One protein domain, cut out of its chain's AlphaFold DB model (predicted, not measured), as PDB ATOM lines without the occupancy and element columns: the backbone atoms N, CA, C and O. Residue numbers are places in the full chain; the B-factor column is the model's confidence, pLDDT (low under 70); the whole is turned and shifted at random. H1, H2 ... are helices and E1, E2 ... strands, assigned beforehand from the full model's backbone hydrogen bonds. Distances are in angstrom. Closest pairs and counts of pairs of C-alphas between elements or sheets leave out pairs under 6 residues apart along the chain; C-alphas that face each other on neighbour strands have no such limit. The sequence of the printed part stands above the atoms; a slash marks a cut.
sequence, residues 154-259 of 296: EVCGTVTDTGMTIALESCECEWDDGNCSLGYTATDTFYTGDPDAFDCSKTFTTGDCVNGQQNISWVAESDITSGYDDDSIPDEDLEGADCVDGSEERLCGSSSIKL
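Overview. This is residues 154 to 259 of the 296 residues of an uncharacterized protein of Candidatus Pacearchaeota archaeon (UniProt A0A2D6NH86). A strongly twisted antiparallel sheet is built along the long hairpin E4 and E5, with E3 beside E4, the short E1 and E2 beside different parts of E3, and E6 beside the first part of E5. The short helix H1 only grazes this sheet. The 106 printed residues hold six named strands and one named helix, in the order E1 E2 E3 E4 E5 H1 E6, mostly strand. The whole is loose, with a radius of gyration of the C-alphas of 16.6 A and spans of 61 by 30 by 24 A.

Along the chain. The longest strand, E5, residues 213 to 226, measures 40.0 A and begins at C-alpha 213 (-18.209, 49.130, -28.163). E4, residues 197 to 206, measures 29.1 A, and E3, residues 179 to 188, 28.8 A. E1 is residues 164 to 166, beginning at C-alpha 164 (7.549, 68.273, -19.290); E2 is residues 172 to 176. H1 is residues 235 to 240. E6, residues 246 to 251, ends at C-alpha 251 (-15.512, 51.262, -31.016).

Arrangement. E2, E3, E4 and E5 form a meander, each strand the antiparallel neighbour of the one before. N 201 and O 221 of E4 and E5 are 2.8 A apart; N 184 and O 200 of E3 and E4, 2.9 A. E1 and E2 lie on one side of E3, E4 on the other side. N 174 of E2 and O 181 of E3 are within hydrogen-bond range at 2.8 A, and so are N 165 of E1 and O 187 of E3 at 2.7 A. E6 is antiparallel to E5, with N 216 and O 248 at 2.9 A. H1, with every O i to N i+4 pair within hydrogen-bond range, grazes the sheet with residues 237 to 240.

Size, cuts and confidence. The C-alphas farthest apart, of Gly 193 and Leu 259, are 62.2 A apart. The printed part has no cut and no long link. Residues 209, 211 to 212 and 251 to 259 have pLDDT under 70.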
ATOM      1  N   GLU A 154      -1.363  59.717 -26.740       83.88
ATOM      2  CA  GLU A 154      -1.766  61.088 -27.099       83.88
ATOM      3  C   GLU A 154      -0.790  62.145 -26.561       83.88
ATOM      4  O   GLU A 154      -0.692  63.249 -27.092       83.88
ATOM      5  N   VAL A 155      -0.055  61.797 -25.503       86.56
ATOM      6  CA  VAL A 155       0.992  62.631 -24.902       86.56
ATOM      7  C   VAL A 155       2.356  62.469 -25.582       86.56
ATOM      8  O   VAL A 155       3.270  63.255 -25.324       86.56
ATOM      9  N   CYS A 156       2.519  61.484 -26.463       86.94
ATOM     10  CA  CYS A 156       3.784  61.202 -27.128       86.94
ATOM     11  C   CYS A 156       4.145  62.286 -28.139       86.94
ATOM     12  O   CYS A 156       3.354  62.663 -28.999       86.94
ATOM     13  N   GLY A 157       5.374  62.788 -28.048       82.12
ATOM     14  CA  GLY A 157       5.834  63.892 -28.881       82.12
ATOM     15  C   GLY A 157       5.299  65.262 -28.454       82.12
ATOM     16  O   GLY A 157       5.387  66.216 -29.225       82.12
ATOM     17  N   THR A 158       4.748  65.393 -27.249       84.12
ATOM     18  CA  THR A 158       4.168  66.655 -26.771       84.12
ATOM     19  C   THR A 158       5.014  67.305 -25.675       84.12
ATOM     20  O   THR A 158       5.890  66.681 -25.065       84.12
ATOM     21  N   VAL A 159       4.747  68.590 -25.430       84.81
ATOM     22  CA  VAL A 159       5.178  69.287 -24.216       84.81
ATOM     23  C   VAL A 159       3.942  69.554 -23.369       84.81
ATOM     24  O   VAL A 159       2.992  70.176 -23.841       84.81
ATOM     25  N   THR A 160       3.958  69.081 -22.128       87.19
ATOM     26  CA  THR A 160       2.844  69.204 -21.188       87.19
ATOM     27  C   THR A 160       2.692  70.644 -20.694       87.19
ATOM     28  O   THR A 160       3.640  71.436 -20.694       87.19
ATOM     29  N   ASP A 161       1.515  70.973 -20.155       84.31
ATOM     30  CA  ASP A 161       1.250  72.274 -19.522       84.31
ATOM     31  C   ASP A 161       2.145  72.552 -18.297       84.31
ATOM     32  O   ASP A 161       2.334  73.711 -17.910       84.31
ATOM     33  N   THR A 162       2.708  71.505 -17.683       85.81
ATOM     34  CA  THR A 162       3.672  71.619 -16.578       85.81
ATOM     35  C   THR A 162       5.107  71.845 -17.053       85.81
ATOM     36  O   THR A 162       5.979  72.147 -16.241       85.81
ATOM     37  N   GLY A 163       5.351  71.803 -18.366       86.81
ATOM     38  CA  GLY A 163       6.666  72.005 -18.963       86.81
ATOM     39  C   GLY A 163       7.492  70.728 -19.084       86.81
ATOM     40  O   GLY A 163       8.703  70.823 -19.274       86.81
ATOM     41  N   MET A 164       6.877  69.547 -19.022       90.69
ATOM     42  CA  MET A 164       7.549  68.273 -19.290       90.69
ATOM     43  C   MET A 164       7.524  67.984 -20.792       90.69
ATOM     44  O   MET A 164       6.511  68.194 -21.445       90.69
ATOM     45  N   THR A 165       8.620  67.497 -21.357       91.38
ATOM     46  CA  THR A 165       8.676  66.953 -22.717       91.38
ATOM     47  C   THR A 165       8.549  65.436 -22.650       91.38
ATOM     48  O   THR A 165       9.282  64.793 -21.895       91.38
ATOM     49  N   ILE A 166       7.671  64.871 -23.476       92.12
ATOM     50  CA  ILE A 166       7.588  63.430 -23.728       92.12
ATOM     51  C   ILE A 166       8.023  63.220 -25.170       92.12
ATOM     52  O   ILE A 166       7.311  63.565 -26.112       92.12
ATOM     53  N   ALA A 167       9.239  62.716 -25.353       86.31
ATOM     54  CA  ALA A 167       9.795  62.547 -26.685       86.31
ATOM     55  C   ALA A 167       9.070  61.408 -27.411       86.31
ATOM     56  O   ALA A 167       8.810  60.367 -26.805       86.31
ATOM     57  N   LEU A 168       8.759  61.581 -28.699       84.31
ATOM     58  CA  LEU A 168       8.056  60.555 -29.477       84.31
ATOM     59  C   LEU A 168       8.828  59.228 -29.460       84.31
ATOM     60  O   LEU A 168       8.235  58.170 -29.309       84.31
ATOM     61  N   GLU A 169      10.160  59.294 -29.538       86.12
ATOM     62  CA  GLU A 169      11.047  58.132 -29.482       86.12
ATOM     63  C   GLU A 169      11.141  57.456 -28.110       86.12
ATOM     64  O   GLU A 169      11.738  56.388 -28.022       86.12
ATOM     65  N   SER A 170      10.629  58.086 -27.048       92.50
ATOM     66  CA  SER A 170      10.548  57.454 -25.727       92.50
ATOM     67  C   SER A 170       9.292  56.611 -25.565       92.50
ATOM     68  O   SER A 170       9.234  55.814 -24.641       92.50
ATOM     69  N   CYS A 171       8.296  56.797 -26.434       92.62
ATOM     70  CA  CYS A 171       7.063  56.040 -26.374       92.62
ATOM     71  C   CYS A 171       7.219  54.709 -27.101       92.62
ATOM     72  O   CYS A 171       7.383  54.669 -28.321       92.62
ATOM     73  N   GLU A 172       7.169  53.619 -26.350       95.31
ATOM     74  CA  GLU A 172       7.329  52.276 -26.889       95.31
ATOM     75  C   GLU A 172       6.459  51.260 -26.148       95.31
ATOM     76  O   GLU A 172       6.041  51.460 -25.006       95.31
ATOM     77  N   CYS A 173       6.147  50.157 -26.824       95.50
ATOM     78  CA  CYS A 173       5.522  49.022 -26.169       95.50
ATOM     79  C   CYS A 173       6.591  48.187 -25.456       95.50
ATOM     80  O   CYS A 173       7.519  47.673 -26.080       95.50
ATOM     81  N   GLU A 174       6.434  48.006 -24.151       95.44
ATOM     82  CA  GLU A 174       7.370  47.278 -23.302       95.44
ATOM     83  C   GLU A 174       6.722  46.022 -22.721       95.44
ATOM     84  O   GLU A 174       5.569  46.034 -22.279       95.44
ATOM     85  N   TRP A 175       7.469  44.918 -22.705       93.69
ATOM     86  CA  TRP A 175       6.999  43.667 -22.122       93.69
ATOM     87  C   TRP A 175       7.400  43.567 -20.649       93.69
ATOM     88  O   TRP A 175       8.581  43.394 -20.339       93.69
ATOM     89  N   ASP A 176       6.417  43.577 -19.748       89.38
ATOM     90  CA  ASP A 176       6.633  43.377 -18.313       89.38
ATOM     91  C   ASP A 176       5.638  42.390 -17.682       89.38
ATOM     92  O   ASP A 176       4.454  42.335 -18.007       89.38
ATOM     93  N   ASP A 177       6.160  41.540 -16.793       86.00
ATOM     94  CA  ASP A 177       5.459  40.463 -16.067       86.00
ATOM     95  C   ASP A 177       4.420  39.665 -16.892       86.00
ATOM     96  O   ASP A 177       3.382  39.221 -16.395       86.00
ATOM     97  N   GLY A 178       4.713  39.434 -18.175       86.44
ATOM     98  CA  GLY A 178       3.856  38.655 -19.068       86.44
ATOM     99  C   GLY A 178       2.730  39.439 -19.745       86.44
ATOM    100  O   GLY A 178       1.847  38.802 -20.319       86.44
ATOM    101  N   ASN A 179       2.756  40.770 -19.683       90.38
ATOM    102  CA  ASN A 179       1.872  41.664 -20.424       90.38
ATOM    103  C   ASN A 179       2.699  42.683 -21.216       90.38
ATOM    104  O   ASN A 179       3.829  42.996 -20.856       90.38
ATOM    105  N   CYS A 180       2.112  43.219 -22.282       93.81
ATOM    106  CA  CYS A 180       2.681  44.334 -23.023       93.81
ATOM    107  C   CYS A 180       2.005  45.645 -22.587       93.81
ATOM    108  O   CYS A 180       0.776  45.775 -22.671       93.81
ATOM    109  N   SER A 181       2.793  46.594 -22.091       95.12
ATOM    110  CA  SER A 181       2.382  47.916 -21.605       95.12
ATOM    111  C   SER A 181       2.939  49.021 -22.495       95.12
ATOM    112  O   SER A 181       3.932  48.815 -23.181       95.12
ATOM    113  N   LEU A 182       2.315  50.195 -22.481       96.00
ATOM    114  CA  LEU A 182       2.910  51.393 -23.076       96.00
ATOM    115  C   LEU A 182       3.868  52.022 -22.063       96.00
ATOM    116  O   LEU A 182       3.424  52.340 -20.962       96.00
ATOM    117  N   GLY A 183       5.129  52.211 -22.432       96.38
ATOM    118  CA  GLY A 183       6.135  52.939 -21.660       96.38
ATOM    119  C   GLY A 183       6.464  54.283 -22.309       96.38
ATOM    120  O   GLY A 183       6.444  54.390 -23.533       96.38
ATOM    121  N   TYR A 184       6.737  55.314 -21.507       96.38
ATOM    122  CA  TYR A 184       7.314  56.578 -21.976       96.38
ATOM    123  C   TYR A 184       8.022  57.354 -20.868       96.38
ATOM    124  O   TYR A 184       7.696  57.216 -19.689       96.38
ATOM    125  N   THR A 185       8.953  58.232 -21.244       96.56
ATOM    126  CA  THR A 185       9.685  59.083 -20.295       96.56
ATOM    127  C   THR A 185       9.232  60.535 -20.417       96.56
ATOM    128  O   THR A 185       9.322  61.147 -21.482       96.56
ATOM    129  N   ALA A 186       8.820  61.128 -19.297       95.81
ATOM    130  CA  ALA A 186       8.590  62.562 -19.179       95.81
ATOM    131  C   ALA A 186       9.827  63.226 -18.564       95.81
ATOM    132  O   ALA A 186      10.304  62.815 -17.508       95.81
ATOM    133  N   THR A 187      10.361  64.260 -19.215       95.44
ATOM    134  CA  THR A 187      11.548  65.001 -18.748       95.44
ATOM    135  C   THR A 187      11.271  66.497 -18.726       95.44
ATOM    136  O   THR A 187      10.755  67.033 -19.701       95.44
ATOM    137  N   ASP A 188      11.661  67.198 -17.665       92.44
ATOM    138  CA  ASP A 188      11.534  68.652 -17.577       92.44
ATOM    139  C   ASP A 188      12.238  69.332 -18.759       92.44
ATOM    140  O   ASP A 188      13.421  69.112 -19.043       92.44
ATOM    141  N   THR A 189      11.494  70.179 -19.462       85.50
ATOM    142  CA  THR A 189      11.984  70.924 -20.623       85.50
ATOM    143  C   THR A 189      12.938  72.037 -20.190       85.50
ATOM    144  O   THR A 189      13.885  72.372 -20.909       85.50
ATOM    145  N   PHE A 190      12.715  72.633 -19.013       80.44
ATOM    146  CA  PHE A 190      13.368  73.872 -18.589       80.44
ATOM    147  C   PHE A 190      14.134  73.719 -17.277       80.44
ATOM    148  O   PHE A 190      13.849  74.375 -16.277       80.44
ATOM    149  N   TYR A 191      15.228  72.968 -17.330       81.12
ATOM    150  CA  TYR A 191      16.036  72.676 -16.153       81.12
ATOM    151  C   TYR A 191      17.375  73.429 -16.114       81.12
ATOM    152  O   TYR A 191      17.947  73.871 -17.117       81.12
ATOM    153  N   THR A 192      17.930  73.547 -14.904       73.75
ATOM    154  CA  THR A 192      19.315  73.990 -14.679       73.75
ATOM    155  C   THR A 192      20.062  72.978 -13.820       73.75
ATOM    156  O   THR A 192      20.088  73.097 -12.601       73.75
ATOM    157  N   GLY A 193      20.711  71.998 -14.449       84.50
ATOM    158  CA  GLY A 193      21.379  70.905 -13.735       84.50
ATOM    159  C   GLY A 193      20.986  69.553 -14.308       84.50
ATOM    160  O   GLY A 193      21.045  69.399 -15.526       84.50
ATOM    161  N   ASP A 194      20.610  68.617 -13.439       87.25
ATOM    162  CA  ASP A 194      19.956  67.369 -13.837       87.25
ATOM    163  C   ASP A 194      18.440  67.639 -13.915       87.25
ATOM    164  O   ASP A 194      17.919  68.262 -12.988       87.25
ATOM    165  N   PRO A 195      17.754  67.270 -15.012       92.06
ATOM    166  CA  PRO A 195      16.316  67.486 -15.143       92.06
ATOM    167  C   PRO A 195      15.521  66.574 -14.212       92.06
ATOM    168  O   PRO A 195      15.931  65.438 -13.942       92.06
ATOM    169  N   ASP A 196      14.354  67.054 -13.793       94.19
ATOM    170  CA  ASP A 196      13.314  66.198 -13.230       94.19
ATOM    171  C   ASP A 196      12.813  65.281 -14.345       94.19
ATOM    172  O   ASP A 196      12.489  65.741 -15.440       94.19
ATOM    173  N   ALA A 197      12.837  63.975 -14.108       95.69
ATOM    174  CA  ALA A 197      12.372  63.002 -15.080       95.69
ATOM    175  C   ALA A 197      11.789  61.776 -14.388       95.69
ATOM    176  O   ALA A 197      12.233  61.370 -13.304       95.69
ATOM    177  N   PHE A 198      10.793  61.189 -15.034       96.88
ATOM    178  CA  PHE A 198      10.175  59.948 -14.610       96.88
ATOM    179  C   PHE A 198       9.757  59.115 -15.815       96.88
ATOM    180  O   PHE A 198       9.416  59.654 -16.869       96.88
ATOM    181  N   ASP A 199       9.776  57.803 -15.626       96.75
ATOM    182  CA  ASP A 199       9.193  56.850 -16.558       96.75
ATOM    183  C   ASP A 199       7.745  56.592 -16.146       96.75
ATOM    184  O   ASP A 199       7.427  56.527 -14.956       96.75
ATOM    185  N   CYS A 200       6.873  56.469 -17.136       97.12
ATOM    186  CA  CYS A 200       5.488  56.077 -16.986       97.12
ATOM    187  C   CYS A 200       5.250  54.765 -17.725       97.12
ATOM    188  O   CYS A 200       5.654  54.634 -18.878       97.12
ATOM    189  N   SER A 201       4.541  53.832 -17.098       96.12
ATOM    190  CA  SER A 201       4.042  52.620 -17.740       96.12
ATOM    191  C   SER A 201       2.528  52.528 -17.596       96.12
ATOM    192  O   SER A 201       1.990  52.641 -16.495       96.12
ATOM    193  N   LYS A 202       1.822  52.300 -18.705       95.38
ATOM    194  CA  LYS A 202       0.379  52.053 -18.757       95.38
ATOM    195  C   LYS A 202       0.118  50.605 -19.145       95.38
ATOM    196  O   LYS A 202       0.327  50.187 -20.284       95.38
ATOM    197  N   THR A 203      -0.423  49.839 -18.204       94.88
ATOM    198  CA  THR A 203      -0.900  48.477 -18.469       94.88
ATOM    199  C   THR A 203      -2.385  48.502 -18.795       94.88
ATOM    200  O   THR A 203      -3.212  48.832 -17.942       94.88
ATOM    201  N   PHE A 204      -2.744  48.108 -20.016       91.69
ATOM    202  CA  PHE A 204      -4.131  48.116 -20.474       91.69
ATOM    203  C   PHE A 204      -4.864  46.816 -20.132       91.69
ATOM    204  O   PHE A 204      -4.340  45.708 -20.200       91.69
ATOM    205  N   THR A 205      -6.138  46.961 -19.799       89.25
ATOM    206  CA  THR A 205      -7.120  45.893 -19.664       89.25
ATOM    207  C   THR A 205      -8.261  46.174 -20.622       89.25
ATOM    208  O   THR A 205      -8.995  47.157 -20.483       89.25
ATOM    209  N   THR A 206      -8.435  45.277 -21.581       83.31
ATOM    210  CA  THR A 206      -9.472  45.387 -22.597       83.31
ATOM    211  C   THR A 206     -10.689  44.537 -22.217       83.31
ATOM    212  O   THR A 206     -10.574  43.341 -21.950       83.31
ATOM    213  N   GLY A 207     -11.874  45.149 -22.170       76.81
ATOM    214  CA  GLY A 207     -13.135  44.446 -21.920       76.81
ATOM    215  C   GLY A 207     -13.658  43.663 -23.131       76.81
ATOM    216  O   GLY A 207     -13.118  43.739 -24.231       76.81
ATOM    217  N   ASP A 208     -14.766  42.941 -22.954       73.56
ATOM    218  CA  ASP A 208     -15.457  42.293 -24.073       73.56
ATOM    219  C   ASP A 208     -16.014  43.334 -25.055       73.56
ATOM    220  O   ASP A 208     -16.576  44.357 -24.654       73.56
ATOM    221  N   CYS A 209     -15.957  43.016 -26.347       68.75
ATOM    222  CA  CYS A 209     -16.617  43.810 -27.367       68.75
ATOM    223  C   CYS A 209     -18.139  43.560 -27.378       68.75
ATOM    224  O   CYS A 209     -18.612  42.483 -27.763       68.75
ATOM    225  N   VAL A 210     -18.943  44.547 -26.965       70.50
ATOM    226  CA  VAL A 210     -20.402  44.413 -26.825       70.50
ATOM    227  C   VAL A 210     -21.130  45.479 -27.642       70.50
ATOM    228  O   VAL A 210     -21.116  46.658 -27.325       70.50
ATOM    229  N   ASN A 211     -21.875  45.042 -28.664       65.38
ATOM    230  CA  ASN A 211     -22.642  45.913 -29.570       65.38
ATOM    231  C   ASN A 211     -21.803  46.985 -30.288       65.38
ATOM    232  O   ASN A 211     -22.315  48.075 -30.541       65.38
ATOM    233  N   GLY A 212     -20.566  46.677 -30.669       62.44
ATOM    234  CA  GLY A 212     -19.730  47.641 -31.379       62.44
ATOM    235  C   GLY A 212     -18.889  48.535 -30.470       62.44
ATOM    236  O   GLY A 212     -18.320  49.495 -30.966       62.44
ATOM    237  N   GLN A 213     -18.898  48.302 -29.154       71.06
ATOM    238  CA  GLN A 213     -18.209  49.130 -28.163       71.06
ATOM    239  C   GLN A 213     -17.422  48.269 -27.181       71.06
ATOM    240  O   GLN A 213     -17.895  47.207 -26.755       71.06
ATOM    241  N   GLN A 214     -16.239  48.744 -26.816       77.31
ATOM    242  CA  GLN A 214     -15.331  48.094 -25.887       77.31
ATOM    243  C   GLN A 214     -14.791  49.121 -24.907       77.31
ATOM    244  O   GLN A 214     -14.334  50.190 -25.293       77.31
ATOM    245  N   ASN A 215     -14.835  48.768 -23.627       83.50
ATOM    246  CA  ASN A 215     -14.203  49.566 -22.593       83.50
ATOM    247  C   ASN A 215     -12.737  49.148 -22.479       83.50
ATOM    248  O   ASN A 215     -12.463  47.972 -22.215       83.50
ATOM    249  N   ILE A 216     -11.824  50.095 -22.652       85.56
ATOM    250  CA  ILE A 216     -10.422  49.947 -22.278       85.56
ATOM    251  C   ILE A 216     -10.227  50.680 -20.956       85.56
ATOM    252  O   ILE A 216     -10.744  51.772 -20.746       85.56
ATOM    253  N   SER A 217      -9.504  50.067 -20.034       91.75
ATOM    254  CA  SER A 217      -9.007  50.735 -18.832       91.75
ATOM    255  C   SER A 217      -7.525  50.476 -18.697       91.75
ATOM    256  O   SER A 217      -7.084  49.397 -19.079       91.75
ATOM    257  N   TRP A 218      -6.783  51.396 -18.106       93.31
ATOM    258  CA  TRP A 218      -5.370  51.202 -17.816       93.31
ATOM    259  C   TRP A 218      -5.055  51.532 -16.366       93.31
ATOM    260  O   TRP A 218      -5.753  52.312 -15.713       93.31
ATOM    261  N   VAL A 219      -4.000  50.891 -15.882       95.25
ATOM    262  CA  VAL A 219      -3.334  51.238 -14.631       95.25
ATOM    263  C   VAL A 219      -2.008  51.879 -15.000       95.25
ATOM    264  O   VAL A 219      -1.274  51.302 -15.808       95.25
ATOM    265  N   ALA A 220      -1.744  53.060 -14.450       96.00
ATOM    266  CA  ALA A 220      -0.504  53.786 -14.666       96.00
ATOM    267  C   ALA A 220       0.434  53.599 -13.468       96.00
ATOM    268  O   ALA A 220       0.044  53.784 -12.312       96.00
ATOM    269  N   GLU A 221       1.682  53.256 -13.749       95.94
ATOM    270  CA  GLU A 221       2.768  53.204 -12.778       95.94
ATOM    271  C   GLU A 221       3.841  54.212 -13.187       95.94
ATOM    272  O   GLU A 221       4.056  54.448 -14.374       95.94
ATOM    273  N   SER A 222       4.480  54.847 -12.204       96.06
ATOM    274  CA  SER A 222       5.529  55.834 -12.455       96.06
ATOM    275  C   SER A 222       6.738  55.602 -11.565       96.06
ATOM    276  O   SER A 222       6.602  55.300 -10.376       96.06
ATOM    277  N   ASP A 223       7.919  55.790 -12.145       96.00
ATOM    278  CA  ASP A 223       9.201  55.634 -11.472       96.00
ATOM    279  C   ASP A 223      10.099  56.844 -11.743       96.00
ATOM    280  O   ASP A 223      10.338  57.241 -12.880       96.00
ATOM    281  N   ILE A 224      10.632  57.440 -10.674       96.25
ATOM    282  CA  ILE A 224      11.557  58.574 -10.779       96.25
ATOM    283  C   ILE A 224      12.877  58.101 -11.385       96.25
ATOM    284  O   ILE A 224      13.557  57.239 -10.820       96.25
ATOM    285  N   THR A 225      13.295  58.749 -12.469       94.12
ATOM    286  CA  THR A 225      14.589  58.495 -13.110       94.12
ATOM    287  C   THR A 225      15.628  59.546 -12.737       94.12
ATOM    288  O   THR A 225      16.801  59.201 -12.543       94.12
ATOM    289  N   SER A 226      15.228  60.810 -12.554       93.44
ATOM    290  CA  SER A 226      16.125  61.873 -12.083       93.44
ATOM    291  C   SER A 226      15.415  63.099 -11.493       93.44
ATOM    292  O   SER A 226      14.205  63.260 -11.603       93.44
ATOM    293  N   GLY A 227      16.212  63.961 -10.847       89.12
ATOM    294  CA  GLY A 227      15.879  65.344 -10.477       89.12
ATOM    295  C   GLY A 227      14.975  65.541  -9.255       89.12
ATOM    296  O   GLY A 227      15.286  66.385  -8.416       89.12
ATOM    297  N   TYR A 228      13.942  64.715  -9.075       89.38
ATOM    298  CA  TYR A 228      12.966  64.900  -7.997       89.38
ATOM    299  C   TYR A 228      13.594  64.803  -6.591       89.38
ATOM    300  O   TYR A 228      13.966  63.730  -6.116       89.38
ATOM    301  N   ASP A 229      13.667  65.944  -5.897       80.56
ATOM    302  CA  ASP A 229      14.338  66.108  -4.595       80.56
ATOM    303  C   ASP A 229      13.663  65.354  -3.423       80.56
ATOM    304  O   ASP A 229      14.320  65.052  -2.421       80.56
ATOM    305  N   ASP A 230      12.358  65.074  -3.522       79.12
ATOM    306  CA  ASP A 230      11.531  64.519  -2.436       79.12
ATOM    307  C   ASP A 230      11.185  63.023  -2.616       79.12
ATOM    308  O   ASP A 230      10.339  62.496  -1.890       79.12
ATOM    309  N   ASP A 231      11.836  62.325  -3.557       83.94
ATOM    310  CA  ASP A 231      11.511  60.939  -3.948       83.94
ATOM    311  C   ASP A 231      10.011  60.757  -4.303       83.94
ATOM    312  O   ASP A 231       9.444  59.671  -4.156       83.94
ATOM    313  N   SER A 232       9.343  61.829  -4.742       92.69
ATOM    314  CA  SER A 232       7.942  61.819  -5.168       92.69
ATOM    315  C   SER A 232       7.722  62.731  -6.367       92.69
ATOM    316  O   SER A 232       8.175  63.876  -6.348       92.69
ATOM    317  N   ILE A 233       6.966  62.242  -7.347       94.75
ATOM    318  CA  ILE A 233       6.518  63.011  -8.509       94.75
ATOM    319  C   ILE A 233       5.269  63.808  -8.090       94.75
ATOM    320  O   ILE A 233       4.362  63.221  -7.490       94.75
ATOM    321  N   PRO A 234       5.206  65.130  -8.323       94.62
ATOM    322  CA  PRO A 234       4.004  65.919  -8.083       94.62
ATOM    323  C   PRO A 234       2.806  65.409  -8.897       94.62
ATOM    324  O   PRO A 234       2.947  65.103 -10.077       94.62
ATOM    325  N   ASP A 235       1.609  65.411  -8.296       94.75
ATOM    326  CA  ASP A 235       0.370  65.007  -8.986       94.75
ATOM    327  C   ASP A 235       0.134  65.819 -10.276       94.75
ATOM    328  O   ASP A 235      -0.363  65.282 -11.256       94.75
ATOM    329  N   GLU A 236       0.528  67.099 -10.296       93.88
ATOM    330  CA  GLU A 236       0.400  67.975 -11.472       93.88
ATOM    331  C   GLU A 236       1.238  67.471 -12.662       93.88
ATOM    332  O   GLU A 236       0.773  67.538 -13.799       93.88
ATOM    333  N   ASP A 237       2.435  66.926 -12.415       94.56
ATOM    334  CA  ASP A 237       3.299  66.375 -13.465       94.56
ATOM    335  C   ASP A 237       2.770  65.030 -13.971       94.56
ATOM    336  O   ASP A 237       2.792  64.776 -15.174       94.56
ATOM    337  N   LEU A 238       2.243  64.193 -13.067       96.06
ATOM    338  CA  LEU A 238       1.589  62.933 -13.432       96.06
ATOM    339  C   LEU A 238       0.337  63.185 -14.277       96.06
ATOM    340  O   LEU A 238       0.181  62.570 -15.326       96.06
ATOM    341  N   GLU A 239      -0.534  64.103 -13.855       94.62
ATOM    342  CA  GLU A 239      -1.735  64.484 -14.609       94.62
ATOM    343  C   GLU A 239      -1.372  65.142 -15.950       94.62
ATOM    344  O   GLU A 239      -1.987  64.830 -16.967       94.62
ATOM    345  N   GLY A 240      -0.362  66.019 -15.978       90.44
ATOM    346  CA  GLY A 240       0.087  66.700 -17.195       90.44
ATOM    347  C   GLY A 240       0.695  65.757 -18.235       90.44
ATOM    348  O   GLY A 240       0.510  65.972 -19.429       90.44
ATOM    349  N   ALA A 241       1.387  64.708 -17.790       93.44
ATOM    350  CA  ALA A 241       1.938  63.655 -18.642       93.44
ATOM    351  C   ALA A 241       0.949  62.506 -18.913       93.44
ATOM    352  O   ALA A 241       1.357  61.468 -19.431       93.44
ATOM    353  N   ASP A 242      -0.316  62.646 -18.499       94.44
ATOM    354  CA  ASP A 242      -1.348  61.601 -18.524       94.44
ATOM    355  C   ASP A 242      -0.898  60.259 -17.907       94.44
ATOM    356  O   ASP A 242      -1.363  59.182 -18.272       94.44
ATOM    357  N   CYS A 243       0.017  60.306 -16.938       96.31
ATOM    358  CA  CYS A 243       0.509  59.144 -16.208       96.31
ATOM    359  C   CYS A 243      -0.374  58.838 -14.991       96.31
ATOM    360  O   CYS A 243       0.067  58.833 -13.840       96.31
ATOM    361  N   VAL A 244      -1.666  58.630 -15.246       96.06
ATOM    362  CA  VAL A 244      -2.682  58.351 -14.226       96.06
ATOM    363  C   VAL A 244      -3.612  57.226 -14.674       96.06
ATOM    364  O   VAL A 244      -3.812  56.997 -15.868       96.06
ATOM    365  N   ASP A 245      -4.199  56.514 -13.710       95.75
ATOM    366  CA  ASP A 245      -5.207  55.485 -13.984       95.75
ATOM    367  C   ASP A 245      -6.389  56.067 -14.769       95.75
ATOM    368  O   ASP A 245      -6.936  57.118 -14.415       95.75
ATOM    369  N   GLY A 246      -6.858  55.335 -15.778       91.94
ATOM    370  CA  GLY A 246      -7.904  55.831 -16.662       91.94
ATOM    371  C   GLY A 246      -8.727  54.749 -17.346       91.94
ATOM    372  O   GLY A 246      -8.535  53.541 -17.171       91.94
ATOM    373  N   SER A 247      -9.735  55.206 -18.084       89.31
ATOM    374  CA  SER A 247     -10.578  54.345 -18.904       89.31
ATOM    375  C   SER A 247     -11.293  55.127 -19.989       89.31
ATOM    376  O   SER A 247     -11.790  56.224 -19.728       89.31
ATOM    377  N   GLU A 248     -11.481  54.487 -21.131       84.06
ATOM    378  CA  GLU A 248     -12.210  55.020 -22.268       84.06
ATOM    379  C   GLU A 248     -13.105  53.960 -22.922       84.06
ATOM    380  O   GLU A 248     -12.900  52.748 -22.793       84.06
ATOM    381  N   GLU A 249     -14.128  54.428 -23.634       80.69
ATOM    382  CA  GLU A 249     -14.970  53.581 -24.475       80.69
ATOM    383  C   GLU A 249     -14.569  53.806 -25.930       80.69
ATOM    384  O   GLU A 249     -14.755  54.902 -26.456       80.69
ATOM    385  N   ARG A 250     -14.075  52.755 -26.584       71.50
ATOM    386  CA  ARG A 250     -13.775  52.765 -28.016       71.50
ATOM    387  C   ARG A 250     -14.773  51.932 -28.802       71.50
ATOM    388  O   ARG A 250     -15.517  51.108 -28.251       71.50
ATOM    389  N   LEU A 251     -14.782  52.133 -30.111       65.56
ATOM    390  CA  LEU A 251     -15.512  51.262 -31.016       65.56
ATOM    391  C   LEU A 251     -14.752  49.940 -31.171       65.56
ATOM    392  O   LEU A 251     -13.532  49.881 -31.118       65.56
ATOM    393  N   CYS A 252     -15.496  48.849 -31.297       65.12
ATOM    394  CA  CYS A 252     -14.934  47.533 -31.569       65.12
ATOM    395  C   CYS A 252     -15.893  46.799 -32.502       65.12
ATOM    396  O   CYS A 252     -17.012  46.444 -32.135       65.12
ATOM    397  N   GLY A 253     -15.505  46.589 -33.752       56.22
ATOM    398  CA  GLY A 253     -16.404  45.970 -34.719       56.22
ATOM    399  C   GLY A 253     -17.663  46.798 -35.031       56.22
ATOM    400  O   GLY A 253     -17.937  47.859 -34.467       56.22
ATOM    401  N   SER A 254     -18.494  46.294 -35.945       45.75
ATOM    402  CA  SER A 254     -19.766  46.959 -36.237       45.75
ATOM    403  C   SER A 254     -20.697  46.907 -35.020       45.75
ATOM    404  O   SER A 254     -20.957  45.844 -34.438       45.75
ATOM    405  N   SER A 255     -21.287  48.052 -34.655       43.38
ATOM    406  CA  SER A 255     -22.458  48.043 -33.790       43.38
ATOM    407  C   SER A 255     -23.516  47.217 -34.497       43.38
ATOM    408  O   SER A 255     -24.186  47.685 -35.417       43.38
ATOM    409  N   SER A 256     -23.687  45.963 -34.082       42.59
ATOM    410  CA  SER A 256     -24.854  45.201 -34.478       42.59
ATOM    411  C   SER A 256     -26.036  45.893 -33.817       42.59
ATOM    412  O   SER A 256     -26.449  45.563 -32.707       42.59
ATOM    413  N   ILE A 257     -26.564  46.910 -34.505       42.50
ATOM    414  CA  ILE A 257     -27.800  47.605 -34.204       42.50
ATOM    415  C   ILE A 257     -28.884  46.534 -34.319       42.50
ATOM    416  O   ILE A 257     -29.613  46.389 -35.301       42.50
ATOM    417  N   LYS A 258     -29.013  45.728 -33.268       39.88
ATOM    418  CA  LYS A 258     -30.204  44.960 -32.979       39.88
ATOM    419  C   LYS A 258     -31.194  45.994 -32.495       39.88
ATOM    420  O   LYS A 258     -31.431  46.089 -31.299       39.88
ATOM    421  N   LEU A 259     -31.749  46.787 -33.420       43.09
ATOM    422  CA  LEU A 259     -32.896  47.651 -33.146       43.09
ATOM    423  C   LEU A 259     -33.884  46.810 -32.329       43.09
ATOM    424  O   LEU A 259     -34.429  45.834 -32.875       43.09
TER     425      LEU A 259